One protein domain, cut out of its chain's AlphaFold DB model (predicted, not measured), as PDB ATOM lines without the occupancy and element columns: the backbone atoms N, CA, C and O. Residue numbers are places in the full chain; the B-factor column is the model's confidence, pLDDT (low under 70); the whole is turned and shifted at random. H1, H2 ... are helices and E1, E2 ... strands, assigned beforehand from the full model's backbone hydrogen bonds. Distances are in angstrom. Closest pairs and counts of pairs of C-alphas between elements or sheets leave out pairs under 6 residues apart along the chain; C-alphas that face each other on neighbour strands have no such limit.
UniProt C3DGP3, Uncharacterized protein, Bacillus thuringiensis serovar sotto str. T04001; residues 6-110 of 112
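AT A GLANCE: This is residues 6 to 110 of the 112 residues of an uncharacterized protein of Bacillus thuringiensis serovar sotto str. T04001 (UniProt C3DGP3). A small parallel sheet of three strands is sandwiched between H1, which runs along the strands on one face, and the shorter H2, which crosses the other face slantwise. H3 sits by the end of the sheet where the strands begin, and after it a long tail with no named element, residues 87 to 110, reaches away from the body. The printed part has 105 residues, with E1, H1, E2, H2, E3 and H3 in that order along the chain and the sheet in the order E2, E1, E3; its class is mixed, helices and strands, with under half of the residues in named elements. It is compact, with a radius of gyration of the C-alphas of 14.9 A and spans of 42 by 37 by 28 A.

IN THESE COORDINATES: E1, residues 6 to 11, begins at C-alpha 6 (44.816, 11.269, -53.525) and is 16.4 A long. E2 is residues 35 to 41, 19.2 A, and E3 is residues 61 to 66, 16.7 A. H1 is residues 15 to 27, 18.3 A, H2 is residues 47 to 53, 10.2 A, and H3, residues 76 to 86, 15.4 A, ends at C-alpha 86 (29.909, 10.605, -44.096).

HOW THE PARTS SIT: Inner strand E1 is parallel to E2 at 16 degrees, with N 8 and O 37 2.8 A apart, and to E3 at 24 degrees, with N 9 and O 63 2.8 A apart. H1 is over E1 at a height over the sheet of 9.5 A; H2 is over E1 on the opposite face at 8.5 A. E1, H1, E2 form a strand-helix-strand unit, two parallel neighbour strands joined through a helix; E2, H2, E3 form a split one, with E1 between its strands. Both crossovers are right-handed. The closest C-alphas of E1 and H2 are those of Cys 11 and Ala 50, 5.8 A. H3 and E3 are near each other, with 6 pairs of C-alphas within 10 A. H1, H2 and H3 are apart from one another. In H1 and H3 every O i to N i+4 pair is within hydrogen-bond range; in H2, 2 of 3.

THE WHOLE: The two C-alphas farthest apart, those of Gly 33 and Asn 103, are 44.1 A apart. Residues 85 to 91 stand free. The printed part has no cut, no link is long, and no printed residue is under 70 in pLDDT.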
ATOM      1  N   ILE A   6      44.575  12.602 -54.072       98.31
ATOM      2  CA  ILE A   6      44.816  11.269 -53.525       98.31
ATOM      3  C   ILE A   6      46.275  10.917 -53.821       98.31
ATOM      4  O   ILE A   6      46.684  10.894 -54.980       98.31
ATOM      5  N   LEU A   7      47.066  10.655 -52.786       98.38
ATOM      6  CA  LEU A   7      48.446  10.198 -52.923       98.38
ATOM      7  C   LEU A   7      48.519   8.707 -52.604       98.38
ATOM      8  O   LEU A   7      48.283   8.319 -51.462       98.38
ATOM      9  N   VAL A   8      48.870   7.881 -53.583       98.44
ATOM     10  CA  VAL A   8      49.165   6.463 -53.369       98.44
ATOM     11  C   VAL A   8      50.655   6.318 -53.097       98.44
ATOM     12  O   VAL A   8      51.476   6.639 -53.951       98.44
ATOM     13  N   VAL A   9      51.009   5.876 -51.897       98.50
ATOM     14  CA  VAL A   9      52.386   5.751 -51.419       98.50
ATOM     15  C   VAL A   9      52.779   4.284 -51.470       98.50
ATOM     16  O   VAL A   9      52.107   3.448 -50.866       98.50
ATOM     17  N   VAL A  10      53.877   3.983 -52.163       98.31
ATOM     18  CA  VAL A  10      54.370   2.611 -52.337       98.31
ATOM     19  C   VAL A  10      55.829   2.543 -51.906       98.31
ATOM     20  O   VAL A  10      56.658   3.297 -52.412       98.31
ATOM     21  N   CYS A  11      56.159   1.651 -50.971       97.69
ATOM     22  CA  CYS A  11      57.553   1.323 -50.663       97.69
ATOM     23  C   CYS A  11      58.043   0.308 -51.699       97.69
ATOM     24  O   CYS A  11      57.509  -0.798 -51.762       97.69
ATOM     25  N   VAL A  12      59.028   0.693 -52.510       98.00
ATOM     26  CA  VAL A  12      59.501  -0.095 -53.652       98.00
ATOM     27  C   VAL A  12      60.871  -0.691 -53.345       98.00
ATOM     28  O   VAL A  12      61.832   0.037 -53.108       98.00
ATOM     29  N   ASN A  13      60.954  -2.020 -53.377       97.00
ATOM     30  CA  ASN A  13      62.209  -2.778 -53.386       97.00
ATOM     31  C   ASN A  13      62.321  -3.733 -54.595       97.00
ATOM     32  O   ASN A  13      63.385  -4.302 -54.821       97.00
ATOM     33  N   ASN A  14      61.243  -3.904 -55.372       98.00
ATOM     34  CA  ASN A  14      61.208  -4.709 -56.589       98.00
ATOM     35  C   ASN A  14      60.418  -3.959 -57.673       98.00
ATOM     36  O   ASN A  14      59.209  -3.750 -57.556       98.00
ATOM     37  N   GLU A  15      61.106  -3.566 -58.744       97.75
ATOM     38  CA  GLU A  15      60.517  -2.772 -59.828       97.75
ATOM     39  C   GLU A  15      59.484  -3.539 -60.663       97.75
ATOM     40  O   GLU A  15      58.559  -2.931 -61.199       97.75
ATOM     41  N   GLU A  16      59.597  -4.863 -60.773       98.00
ATOM     42  CA  GLU A  16      58.636  -5.669 -61.527       98.00
ATOM     43  C   GLU A  16      57.286  -5.729 -60.807       98.00
ATOM     44  O   GLU A  16      56.243  -5.494 -61.424       98.00
ATOM     45  N   LEU A  17      57.309  -5.946 -59.489       98.19
ATOM     46  CA  LEU A  17      56.108  -5.879 -58.654       98.19
ATOM     47  C   LEU A  17      55.515  -4.468 -58.665       98.19
ATOM     48  O   LEU A  17      54.314  -4.303 -58.893       98.19
ATOM     49  N   PHE A  18      56.355  -3.437 -58.526       98.31
ATOM     50  CA  PHE A  18      55.887  -2.055 -58.601       98.31
ATOM     51  C   PHE A  18      55.230  -1.732 -59.947       98.31
ATOM     52  O   PHE A  18      54.178  -1.100 -59.959       98.31
ATOM     53  N   LYS A  19      55.774  -2.200 -61.074       98.12
ATOM     54  CA  LYS A  19      55.174  -1.983 -62.399       98.12
ATOM     55  C   LYS A  19      53.761  -2.567 -62.492       98.12
ATOM     56  O   LYS A  19      52.867  -1.936 -63.061       98.12
ATOM     57  N   GLN A  20      53.541  -3.754 -61.924       97.62
ATOM     58  CA  GLN A  20      52.210  -4.366 -61.870       97.62
ATOM     59  C   GLN A  20      51.267  -3.571 -60.957       97.62
ATOM     60  O   GLN A  20      50.152  -3.244 -61.364       97.62
ATOM     61  N   CYS A  21      51.736  -3.197 -59.766       98.00
ATOM     62  CA  CYS A  21      50.997  -2.370 -58.814       98.00
ATOM     63  C   CYS A  21      50.602  -1.013 -59.422       98.00
ATOM     64  O   CYS A  21      49.437  -0.623 -59.381       98.00
ATOM     65  N   GLU A  22      51.535  -0.318 -60.073       98.12
ATOM     66  CA  GLU A  22      51.294   0.953 -60.756       98.12
ATOM     67  C   GLU A  22      50.231   0.815 -61.850       98.12
ATOM     68  O   GLU A  22      49.313   1.635 -61.930       98.12
ATOM     69  N   SER A  23      50.320  -0.238 -62.668       97.44
ATOM     70  CA  SER A  23      49.315  -0.531 -63.693       97.44
ATOM     71  C   SER A  23      47.923  -0.715 -63.081       97.44
ATOM     72  O   SER A  23      46.935  -0.220 -63.620       97.44
ATOM     73  N   GLN A  24      47.819  -1.392 -61.936       97.25
ATOM     74  CA  GLN A  24      46.545  -1.560 -61.235       97.25
ATOM     75  C   GLN A  24      46.025  -0.237 -60.672       97.25
ATOM     76  O   GLN A  24      44.864   0.090 -60.906       97.25
ATOM     77  N   ILE A  25      46.879   0.565 -60.022       98.00
ATOM     78  CA  ILE A  25      46.503   1.886 -59.496       98.00
ATOM     79  C   ILE A  25      45.919   2.763 -60.610       98.00
ATOM     80  O   ILE A  25      44.885   3.402 -60.422       98.00
ATOM     81  N   ARG A  26      46.551   2.770 -61.790       96.94
ATOM     82  CA  ARG A  26      46.108   3.555 -62.955       96.94
ATOM     83  C   ARG A  26      44.776   3.086 -63.548       96.94
ATOM     84  O   ARG A  26      44.139   3.859 -64.254       96.94
ATOM     85  N   ASN A  27      44.356   1.854 -63.261       96.69
ATOM     86  CA  ASN A  27      43.094   1.287 -63.737       96.69
ATOM     87  C   ASN A  27      41.916   1.498 -62.771       96.69
ATOM     88  O   ASN A  27      40.772   1.206 -63.144       96.69
ATOM     89  N   ILE A  28      42.167   1.999 -61.557       98.00
ATOM     90  CA  ILE A  28      41.123   2.388 -60.600       98.00
ATOM     91  C   ILE A  28      40.401   3.631 -61.124       98.00
ATOM     92  O   ILE A  28      41.021   4.556 -61.652       98.00
ATOM     93  N   PHE A  29      39.082   3.669 -60.968       98.00
ATOM     94  CA  PHE A  29      38.289   4.836 -61.308       98.00
ATOM     95  C   PHE A  29      38.606   5.996 -60.365       98.00
ATOM     96  O   PHE A  29      38.549   5.882 -59.139       98.00
ATOM     97  N   VAL A  30      38.939   7.138 -60.962       97.56
ATOM     98  CA  VAL A  30      39.188   8.375 -60.226       97.56
ATOM     99  C   VAL A  30      37.866   9.132 -60.095       97.56
ATOM    100  O   VAL A  30      37.253   9.435 -61.122       97.56
ATOM    101  N   PRO A  31      37.411   9.458 -58.871       96.38
ATOM    102  CA  PRO A  31      36.186  10.225 -58.697       96.38
ATOM    103  C   PRO A  31      36.310  11.608 -59.361       96.38
ATOM    104  O   PRO A  31      37.392  12.207 -59.316       96.38
ATOM    105  N   PRO A  32      35.231  12.163 -59.942       95.25
ATOM    106  CA  PRO A  32      35.272  13.474 -60.580       95.25
ATOM    107  C   PRO A  32      35.862  14.561 -59.673       95.25
ATOM    108  O   PRO A  32      35.548  14.640 -58.485       95.25
ATOM    109  N   GLY A  33      36.732  15.397 -60.241       95.25
ATOM    110  CA  GLY A  33      37.417  16.477 -59.527       95.25
ATOM    111  C   GLY A  33      38.658  16.043 -58.741       95.25
ATOM    112  O   GLY A  33      39.438  16.912 -58.359       95.25
ATOM    113  N   TYR A  34      38.886  14.740 -58.539       97.62
ATOM    114  CA  TYR A  34      40.087  14.239 -57.877       97.62
ATOM    115  C   TYR A  34      41.251  14.014 -58.841       97.62
ATOM    116  O   TYR A  34      41.081  13.688 -60.013       97.62
ATOM    117  N   VAL A  35      42.462  14.152 -58.305       96.94
ATOM    118  CA  VAL A  35      43.718  13.804 -58.972       96.94
ATOM    119  C   VAL A  35      44.432  12.749 -58.144       96.94
ATOM    120  O   VAL A  35      44.653  12.938 -56.945       96.94
ATOM    121  N   VAL A  36      44.831  11.660 -58.798       98.00
ATOM    122  CA  VAL A  36      45.648  10.603 -58.196       98.00
ATOM    123  C   VAL A  36      47.113  10.839 -58.536       98.00
ATOM    124  O   VAL A  36      47.473  11.043 -59.694       98.00
ATOM    125  N   GLN A  37      47.966  10.807 -57.518       98.06
ATOM    126  CA  GLN A  37      49.417  10.836 -57.647       98.06
ATOM    127  C   GLN A  37      49.992   9.552 -57.058       98.06
ATOM    128  O   GLN A  37      49.552   9.111 -56.000       98.06
ATOM    129  N   ILE A  38      50.980   8.966 -57.727       98.19
ATOM    130  CA  ILE A  38      51.681   7.771 -57.251       98.19
ATOM    131  C   ILE A  38      53.053   8.219 -56.759       98.19
ATOM    132  O   ILE A  38      53.786   8.882 -57.493       98.19
ATOM    133  N   PHE A  39      53.388   7.881 -55.518       98.25
ATOM    134  CA  PHE A  39      54.649   8.219 -54.874       98.25
ATOM    135  C   PHE A  39      55.424   6.942 -54.531       98.25
ATOM    136  O   PHE A  39      55.297   6.419 -53.418       98.25
ATOM    137  N   PRO A  40      56.201   6.409 -55.493       97.88
ATOM    138  CA  PRO A  40      57.074   5.274 -55.252       97.88
ATOM    139  C   PRO A  40      58.330   5.722 -54.506       97.88
ATOM    140  O   PRO A  40      59.044   6.626 -54.943       97.88
ATOM    141  N   ILE A  41      58.620   5.066 -53.390       97.69
ATOM    142  CA  ILE A  41      59.753   5.377 -52.528       97.69
ATOM    143  C   ILE A  41      60.737   4.221 -52.601       97.69
ATOM    144  O   ILE A  41      60.452   3.126 -52.125       97.69
ATOM    145  N   ARG A  42      61.896   4.503 -53.191       96.88
ATOM    146  CA  ARG A  42      63.035   3.590 -53.310       96.88
ATOM    147  C   ARG A  42      64.059   3.886 -52.217       96.88
ATOM    148  O   ARG A  42      64.010   4.950 -51.583       96.88
ATOM    149  N   ASP A  43      64.958   2.932 -51.990       95.31
ATOM    150  CA  ASP A  43      66.110   3.074 -51.089       95.31
ATOM    151  C   ASP A  43      65.710   3.557 -49.682       95.31
ATOM    152  O   ASP A  43      66.278   4.483 -49.089       95.31
ATOM    153  N   ALA A  44      64.636   2.974 -49.156       94.88
ATOM    154  CA  ALA A  44      64.202   3.197 -47.787       94.88
ATOM    155  C   ALA A  44      64.844   2.162 -46.858       94.88
ATOM    156  O   ALA A  44      64.947   0.990 -47.200       94.88
ATOM    157  N   GLN A  45      65.225   2.586 -45.652       95.31
ATOM    158  CA  GLN A  45      65.791   1.683 -44.641       95.31
ATOM    159  C   GLN A  45      64.770   0.647 -44.148       95.31
ATOM    160  O   GLN A  45      65.129  -0.434 -43.694       95.31
ATOM    161  N   SER A  46      63.486   0.997 -44.209       95.88
ATOM    162  CA  SER A  46      62.349   0.156 -43.839       95.88
ATOM    163  C   SER A  46      61.056   0.698 -44.451       95.88
ATOM    164  O   SER A  46      60.985   1.880 -44.804       95.88
ATOM    165  N   MET A  47      59.997  -0.117 -44.490       94.31
ATOM    166  CA  MET A  47      58.662   0.340 -44.911       94.31
ATOM    167  C   MET A  47      58.154   1.515 -44.067       94.31
ATOM    168  O   MET A  47      57.637   2.486 -44.614       94.31
ATOM    169  N   ALA A  48      58.362   1.472 -42.746       95.75
ATOM    170  CA  ALA A  48      57.982   2.568 -41.855       95.75
ATOM    171  C   ALA A  48      58.715   3.866 -42.228       95.75
ATOM    172  O   ALA A  48      58.089   4.918 -42.350       95.75
ATOM    173  N   SER A  49      60.028   3.786 -42.488       96.25
ATOM    174  CA  SER A  49      60.811   4.946 -42.931       96.25
ATOM    175  C   SER A  49      60.341   5.475 -44.289       96.25
ATOM    176  O   SER A  49      60.306   6.688 -44.480       96.25
ATOM    177  N   ALA A  50      59.936   4.590 -45.209       95.81
ATOM    178  CA  ALA A  50      59.403   4.971 -46.509       95.81
ATOM    179  C   ALA A  50      58.096   5.749 -46.341       95.81
ATOM    180  O   ALA A  50      58.008   6.906 -46.746       95.81
ATOM    181  N   TYR A  51      57.103   5.159 -45.676       96.62
ATOM    182  CA  TYR A  51      55.789   5.775 -45.498       96.62
ATOM    183  C   TYR A  51      55.860   7.104 -44.742       96.62
ATOM    184  O   TYR A  51      55.151   8.043 -45.105       96.62
ATOM    185  N   ASN A  52      56.788   7.254 -43.790       96.88
ATOM    186  CA  ASN A  52      57.002   8.533 -43.112       96.88
ATOM    187  C   ASN A  52      57.426   9.668 -44.059       96.88
ATOM    188  O   ASN A  52      57.045  10.816 -43.828       96.88
ATOM    189  N   ARG A  53      58.155   9.387 -45.153       95.94
ATOM    190  CA  ARG A  53      58.522  10.425 -46.140       95.94
ATOM    191  C   ARG A  53      57.292  11.035 -46.813       95.94
ATOM    192  O   ARG A  53      57.350  12.174 -47.263       95.94
ATOM    193  N   ALA A  54      56.170  10.317 -46.866       95.69
ATOM    194  CA  ALA A  54      54.942  10.852 -47.433       95.69
ATOM    195  C   ALA A  54      54.254  11.871 -46.519       95.69
ATOM    196  O   ALA A  54      53.391  12.596 -47.008       95.69
ATOM    197  N   LEU A  55      54.602  11.977 -45.226       93.88
ATOM    198  CA  LEU A  55      53.965  12.919 -44.295       93.88
ATOM    199  C   LEU A  55      54.077  14.372 -44.771       93.88
ATOM    200  O   LEU A  55      53.076  15.086 -44.756       93.88
ATOM    201  N   SER A  56      55.247  14.772 -45.277       92.94
ATOM    202  CA  SER A  56      55.500  16.118 -45.806       92.94
ATOM    203  C   SER A  56      54.873  16.369 -47.181       92.94
ATOM    204  O   SER A  56      54.756  17.519 -47.603       92.94
ATOM    205  N   TYR A  57      54.442  15.318 -47.884       93.31
ATOM    206  CA  TYR A  57      53.849  15.451 -49.205       93.31
ATOM    207  C   TYR A  57      52.371  15.884 -49.093       93.31
ATOM    208  O   TYR A  57      51.578  15.201 -48.432       93.31
ATOM    209  N   PRO A  58      51.954  17.003 -49.712       93.88
ATOM    210  CA  PRO A  58      50.604  17.534 -49.551       93.88
ATOM    211  C   PRO A  58      49.573  16.743 -50.368       93.88
ATOM    212  O   PRO A  58      49.592  16.759 -51.598       93.88
ATOM    213  N   ALA A  59      48.618  16.113 -49.684       96.75
ATOM    214  CA  ALA A  59      47.448  15.465 -50.274       96.75
ATOM    215  C   ALA A  59      46.308  15.414 -49.250       96.75
ATOM    216  O   ALA A  59      46.578  15.349 -48.050       96.75
ATOM    217  N   LYS A  60      45.051  15.442 -49.714       96.06
ATOM    218  CA  LYS A  60      43.881  15.315 -48.833       96.06
ATOM    219  C   LYS A  60      43.736  13.890 -48.310       96.06
ATOM    220  O   LYS A  60      43.496  13.706 -47.122       96.06
ATOM    221  N   TYR A  61      43.911  12.908 -49.193       97.19
ATOM    222  CA  TYR A  61      43.879  11.487 -48.865       97.19
ATOM    223  C   TYR A  61      45.228  10.852 -49.202       97.19
ATOM    224  O   TYR A  61      45.817  11.153 -50.243       97.19
ATOM    225  N   LYS A  62      45.717   9.972 -48.328       97.88
ATOM    226  CA  LYS A  62      46.944   9.195 -48.540       97.88
ATOM    227  C   LYS A  62      46.617   7.716 -48.392       97.88
ATOM    228  O   LYS A  62      46.046   7.317 -47.383       97.88
ATOM    229  N   VAL A  63      46.962   6.933 -49.402       97.88
ATOM    230  CA  VAL A  63      46.722   5.491 -49.464       97.88
ATOM    231  C   VAL A  63      48.081   4.809 -49.434       97.88
ATOM    232  O   VAL A  63      48.857   4.943 -50.373       97.88
ATOM    233  N   TYR A  64      48.390   4.123 -48.337       97.81
ATOM    234  CA  TYR A  64      49.663   3.429 -48.149       97.81
ATOM    235  C   TYR A  64      49.474   1.955 -48.483       97.81
ATOM    236  O   TYR A  64      48.652   1.293 -47.852       97.81
ATOM    237  N   ILE A  65      50.214   1.451 -49.466       96.88
ATOM    238  CA  ILE A  65      50.141   0.049 -49.886       96.88
ATOM    239  C   ILE A  65      51.534  -0.514 -50.132       96.88
ATOM    240  O   ILE A  65      52.474   0.213 -50.462       96.88
ATOM    241  N   HIS A  66      51.647  -1.831 -50.004       96.44
ATOM    242  CA  HIS A  66      52.846  -2.544 -50.404       96.44
ATOM    243  C   HIS A  66      52.819  -2.821 -51.916       96.44
ATOM    244  O   HIS A  66      51.754  -2.921 -52.526       96.44
ATOM    245  N   GLN A  67      53.992  -2.946 -52.532       97.38
ATOM    246  CA  GLN A  67      54.153  -3.127 -53.982       97.38
ATOM    247  C   GLN A  67      53.561  -4.439 -54.542       97.38
ATOM    248  O   GLN A  67      53.440  -4.572 -55.752       97.38
ATOM    249  N   ASP A  68      53.225  -5.413 -53.690       96.50
ATOM    250  CA  ASP A  68      52.595  -6.694 -54.058       96.50
ATOM    251  C   ASP A  68      51.100  -6.756 -53.685       96.50
ATOM    252  O   ASP A  68      50.470  -7.812 -53.756       96.50
ATOM    253  N   THR A  69      50.510  -5.625 -53.287       94.94
ATOM    254  CA  THR A  69      49.079  -5.535 -52.993       94.94
ATOM    255  C   THR A  69      48.283  -5.425 -54.293       94.94
ATOM    256  O   THR A  69      48.404  -4.438 -55.018       94.94
ATOM    257  N   TYR A  70      47.425  -6.415 -54.560       94.12
ATOM    258  CA  TYR A  70      46.577  -6.448 -55.752       94.12
ATOM    259  C   TYR A  70      45.311  -5.601 -55.574       94.12
ATOM    260  O   TYR A  70      44.444  -5.917 -54.756       94.12
ATOM    261  N   LEU A  71      45.170  -4.539 -56.372       94.56
ATOM    262  CA  LEU A  71      44.010  -3.641 -56.325       94.56
ATOM    263  C   LEU A  71      42.945  -4.075 -57.342       94.56
ATOM    264  O   LEU A  71      42.991  -3.703 -58.512       94.56
ATOM    265  N   ILE A  72      41.987  -4.884 -56.885       93.69
ATOM    266  CA  ILE A  72      40.934  -5.463 -57.739       93.69
ATOM    267  C   ILE A  72      39.647  -4.629 -57.786       93.69
ATOM    268  O   ILE A  72      38.933  -4.647 -58.788       93.69
ATOM    269  N   ASN A  73      39.337  -3.886 -56.718       94.88
ATOM    270  CA  ASN A  73      38.141  -3.051 -56.659       94.88
ATOM    271  C   ASN A  73      38.413  -1.696 -57.325       94.88
ATOM    272  O   ASN A  73      39.047  -0.816 -56.738       94.88
ATOM    273  N   ARG A  74      37.892  -1.518 -58.540       96.56
ATOM    274  CA  ARG A  74      38.092  -0.296 -59.330       96.56
ATOM    275  C   ARG A  74      37.365   0.925 -58.769       96.56
ATOM    276  O   ARG A  74      37.738   2.032 -59.133       96.56
ATOM    277  N   ASP A  75      36.402   0.757 -57.867       96.94
ATOM    278  CA  ASP A  75      35.650   1.856 -57.249       96.94
ATOM    279  C   ASP A  75      36.209   2.285 -55.883       96.94
ATOM    280  O   ASP A  75      35.653   3.170 -55.229       96.94
ATOM    281  N   MET A  76      37.327   1.695 -55.438       96.38
ATOM    282  CA  MET A  76      37.811   1.855 -54.063       96.38
ATOM    283  C   MET A  76      38.010   3.314 -53.635       96.38
ATOM    284  O   MET A  76      37.688   3.655 -52.500       96.38
ATOM    285  N   PHE A  77      38.496   4.199 -54.513       97.31
ATOM    286  CA  PHE A  77      38.670   5.611 -54.155       97.31
ATOM    287  C   PHE A  77      37.335   6.293 -53.864       97.31
ATOM    288  O   PHE A  77      37.231   6.996 -52.862       97.31
ATOM    289  N   SER A  78      36.314   6.049 -54.690       97.12
ATOM    290  CA  SER A  78      34.964   6.574 -54.475       97.12
ATOM    291  C   SER A  78      34.401   6.082 -53.145       97.12
ATOM    292  O   SER A  78      33.985   6.893 -52.322       97.12
ATOM    293  N   THR A  79      34.465   4.770 -52.895       96.44
ATOM    294  CA  THR A  79      33.960   4.162 -51.655       96.44
ATOM    295  C   THR A  79      34.654   4.729 -50.418       96.44
ATOM    296  O   THR A  79      33.987   5.165 -49.482       96.44
ATOM    297  N   LEU A  80      35.991   4.766 -50.410       96.62
ATOM    298  CA  LEU A  80      36.758   5.248 -49.261       96.62
ATOM    299  C   LEU A  80      36.501   6.735 -48.994       96.62
ATOM    300  O   LEU A  80      36.316   7.129 -47.846       96.62
ATOM    301  N   ILE A  81      36.453   7.565 -50.038       96.06
ATOM    302  CA  ILE A  81      36.193   9.002 -49.894       96.06
ATOM    303  C   ILE A  81      34.793   9.258 -49.330       96.06
ATOM    304  O   ILE A  81      34.661  10.118 -48.458       96.06
ATOM    305  N   SER A  82      33.772   8.525 -49.783       96.44
ATOM    306  CA  SER A  82      32.417   8.641 -49.229       96.44
ATOM    307  C   SER A  82      32.394   8.313 -47.737       96.44
ATOM    308  O   SER A  82      31.874   9.110 -46.962       96.44
ATOM    309  N   LEU A  83      33.074   7.243 -47.302       96.88
ATOM    310  CA  LEU A  83      33.168   6.895 -45.879       96.88
ATOM    311  C   LEU A  83      33.770   8.026 -45.036       96.88
ATOM    312  O   LEU A  83      33.235   8.347 -43.978       96.88
ATOM    313  N   PHE A  84      34.846   8.666 -45.504       96.38
ATOM    314  CA  PHE A  84      35.432   9.817 -44.806       96.38
ATOM    315  C   PHE A  84      34.508  11.042 -44.778       96.38
ATOM    316  O   PHE A  84      34.532  11.793 -43.809       96.38
ATOM    317  N   LYS A  85      33.720  11.275 -45.835       94.31
ATOM    318  CA  LYS A  85      32.778  12.406 -45.900       94.31
ATOM    319  C   LYS A  85      31.563  12.202 -44.999       94.31
ATOM    320  O   LYS A  85      31.087  13.161 -44.408       94.31
ATOM    321  N   GLU A  86      31.077  10.972 -44.904       97.81
ATOM    322  CA  GLU A  86      29.909  10.605 -44.096       97.81
ATOM    323  C   GLU A  86      30.246  10.478 -42.602       97.81
ATOM    324  O   GLU A  86      29.357  10.555 -41.759       97.81
ATOM    325  N   ASN A  87      31.528  10.309 -42.258       97.12
ATOM    326  CA  ASN A  87      31.979  10.068 -40.891       97.12
ATOM    327  C   ASN A  87      33.097  11.044 -40.499       97.12
ATOM    328  O   ASN A  87      34.278  10.728 -40.620       97.12
ATOM    329  N   GLU A  88      32.745  12.207 -39.941       93.94
ATOM    330  CA  GLU A  88      33.719  13.256 -39.575       93.94
ATOM    331  C   GLU A  88      34.792  12.803 -38.569       93.94
ATOM    332  O   GLU A  88      35.887  13.363 -38.523       93.94
ATOM    333  N   LYS A  89      34.499  11.776 -37.759       97.00
ATOM    334  CA  LYS A  89      35.443  11.201 -36.785       97.00
ATOM    335  C   LYS A  89      36.389  10.156 -37.390       97.00
ATOM    336  O   LYS A  89      37.308   9.712 -36.702       97.00
ATOM    337  N   LEU A  90      36.171   9.726 -38.636       96.38
ATOM    338  CA  LEU A  90      37.005   8.722 -39.291       96.38
ATOM    339  C   LEU A  90      38.348   9.345 -39.695       96.38
ATOM    340  O   LEU A  90      38.417  10.158 -40.612       96.38
ATOM    341  N   GLY A  91      39.427   8.959 -39.010       94.00
ATOM    342  CA  GLY A  91      40.787   9.432 -39.310       94.00
ATOM    343  C   GLY A  91      41.626   8.468 -40.155       94.00
ATOM    344  O   GLY A  91      42.529   8.898 -40.869       94.00
ATOM    345  N   LEU A  92      41.333   7.167 -40.090       95.00
ATOM    346  CA  LEU A  92      42.073   6.102 -40.768       95.00
ATOM    347  C   LEU A  92      41.134   4.922 -41.041       95.00
ATOM    348  O   LEU A  92      40.278   4.608 -40.218       95.00
ATOM    349  N   ILE A  93      41.338   4.244 -42.166       95.00
ATOM    350  CA  ILE A  93      40.686   2.981 -42.510       95.00
ATOM    351  C   ILE A  93      41.727   2.015 -43.081       95.00
ATOM    352  O   ILE A  93      42.640   2.430 -43.796       95.00
ATOM    353  N   GLY A  94      41.595   0.734 -42.746       92.50
ATOM    354  CA  GLY A  94      42.431  -0.358 -43.241       92.50
ATOM    355  C   GLY A  94      41.576  -1.567 -43.616       92.50
ATOM    356  O   GLY A  94      40.390  -1.610 -43.305       92.50
ATOM    357  N   VAL A  95      42.176  -2.539 -44.303       90.38
ATOM    358  CA  VAL A  95      41.469  -3.736 -44.805       90.38
ATOM    359  C   VAL A  95      41.561  -4.942 -43.870       90.38
ATOM    360  O   VAL A  95      40.745  -5.852 -43.966       90.38
ATOM    361  N   ALA A  96      42.547  -4.957 -42.974       88.81
ATOM    362  CA  ALA A  96      42.759  -6.020 -42.004       88.81
ATOM    363  C   ALA A  96      43.359  -5.435 -40.720       88.81
ATOM    364  O   ALA A  96      44.165  -4.503 -40.774       88.81
ATOM    365  N   GLY A  97      42.940  -5.960 -39.573       88.38
ATOM    366  CA  GLY A  97      43.362  -5.485 -38.260       88.38
ATOM    367  C   GLY A  97      42.628  -6.209 -37.137       88.38
ATOM    368  O   GLY A  97      41.928  -7.191 -37.377       88.38
ATOM    369  N   ALA A  98      42.780  -5.704 -35.915       89.94
ATOM    370  CA  ALA A  98      42.089  -6.194 -34.726       89.94
ATOM    371  C   ALA A  98      41.462  -5.026 -33.964       89.94
ATOM    372  O   ALA A  98      42.053  -3.946 -33.904       89.94
ATOM    373  N   GLN A  99      40.289  -5.245 -33.360       88.50
ATOM    374  CA  GLN A  99      39.650  -4.236 -32.509       88.50
ATOM    375  C   GLN A  99      40.472  -3.984 -31.239       88.50
ATOM    376  O   GLN A  99      40.630  -2.841 -30.812       88.50
ATOM    377  N   PHE A 100      41.037  -5.053 -30.674       90.44
ATOM    378  CA  PHE A 100      41.920  -5.007 -29.516       90.44
ATOM    379  C   PHE A 100      43.226  -5.721 -29.846       90.44
ATOM    380  O   PHE A 100      43.223  -6.890 -30.239       90.44
ATOM    381  N   LEU A 101      44.346  -5.018 -29.682       89.56
ATOM    382  CA  LEU A 101      45.657  -5.612 -29.899       89.56
ATOM    383  C   LEU A 101      45.996  -6.549 -28.723       89.56
ATOM    384  O   LEU A 101      45.964  -6.099 -27.575       89.56
ATOM    385  N   PRO A 102      46.312  -7.833 -28.971       91.12
ATOM    386  CA  PRO A 102      46.701  -8.761 -27.912       91.12
ATOM    387  C   PRO A 102      48.050  -8.378 -27.288       91.12
ATOM    388  O   PRO A 102      48.866  -7.693 -27.902       91.12
ATOM    389  N   ASN A 103      48.318  -8.874 -26.073       94.00
ATOM    390  CA  ASN A 103      49.541  -8.553 -25.316       94.00
ATOM    391  C   ASN A 103      50.846  -8.925 -26.041       94.00
ATOM    392  O   ASN A 103      51.891  -8.357 -25.744       94.00
ATOM    393  N   ASN A 104      50.801  -9.879 -26.974       93.62
ATOM    394  CA  ASN A 104      51.955 -10.269 -27.783       93.62
ATOM    395  C   ASN A 104      52.171  -9.372 -29.020       93.62
ATOM    396  O   ASN A 104      53.154  -9.553 -29.732       93.62
ATOM    397  N   GLY A 105      51.272  -8.417 -29.288       90.31
ATOM    398  CA  GLY A 105      51.350  -7.503 -30.429       90.31
ATOM    399  C   GLY A 105      51.021  -8.134 -31.786       90.31
ATOM    400  O   GLY A 105      51.106  -7.455 -32.810       90.31
ATOM    401  N   ILE A 106      50.627  -9.408 -31.821       91.19
ATOM    402  CA  ILE A 106      50.311 -10.134 -33.050       91.19
ATOM    403  C   ILE A 106      48.837  -9.907 -33.387       91.19
ATOM    404  O   ILE A 106      47.953 -10.591 -32.882       91.19
ATOM    405  N   TRP A 107      48.547  -8.918 -34.237       90.19
ATOM    406  CA  TRP A 107      47.166  -8.478 -34.469       90.19
ATOM    407  C   TRP A 107      46.238  -9.591 -34.985       90.19
ATOM    408  O   TRP A 107      45.073  -9.619 -34.607       90.19
ATOM    409  N   TRP A 108      46.734 -10.539 -35.786       90.69
ATOM    410  CA  TRP A 108      45.911 -11.637 -36.316       90.69
ATOM    411  C   TRP A 108      45.580 -12.727 -35.285       90.69
ATOM    412  O   TRP A 108      44.810 -13.633 -35.586       90.69
ATOM    413  N   GLU A 109      46.128 -12.644 -34.070       91.88
ATOM    414  CA  GLU A 109      45.737 -13.476 -32.923       91.88
ATOM    415  C   GLU A 109      44.703 -12.781 -32.016       91.88
ATOM    416  O   GLU A 109      44.280 -13.332 -30.998       91.88
ATOM    417  N   GLY A 110      44.289 -11.558 -32.367       85.19
ATOM    418  CA  GLY A 110      43.233 -10.829 -31.674       85.19
ATOM    419  C   GLY A 110      41.859 -11.477 -31.863       85.19
ATOM    420  O   GLY A 110      41.564 -12.077 -32.897       85.19
TER     421      GLY A 110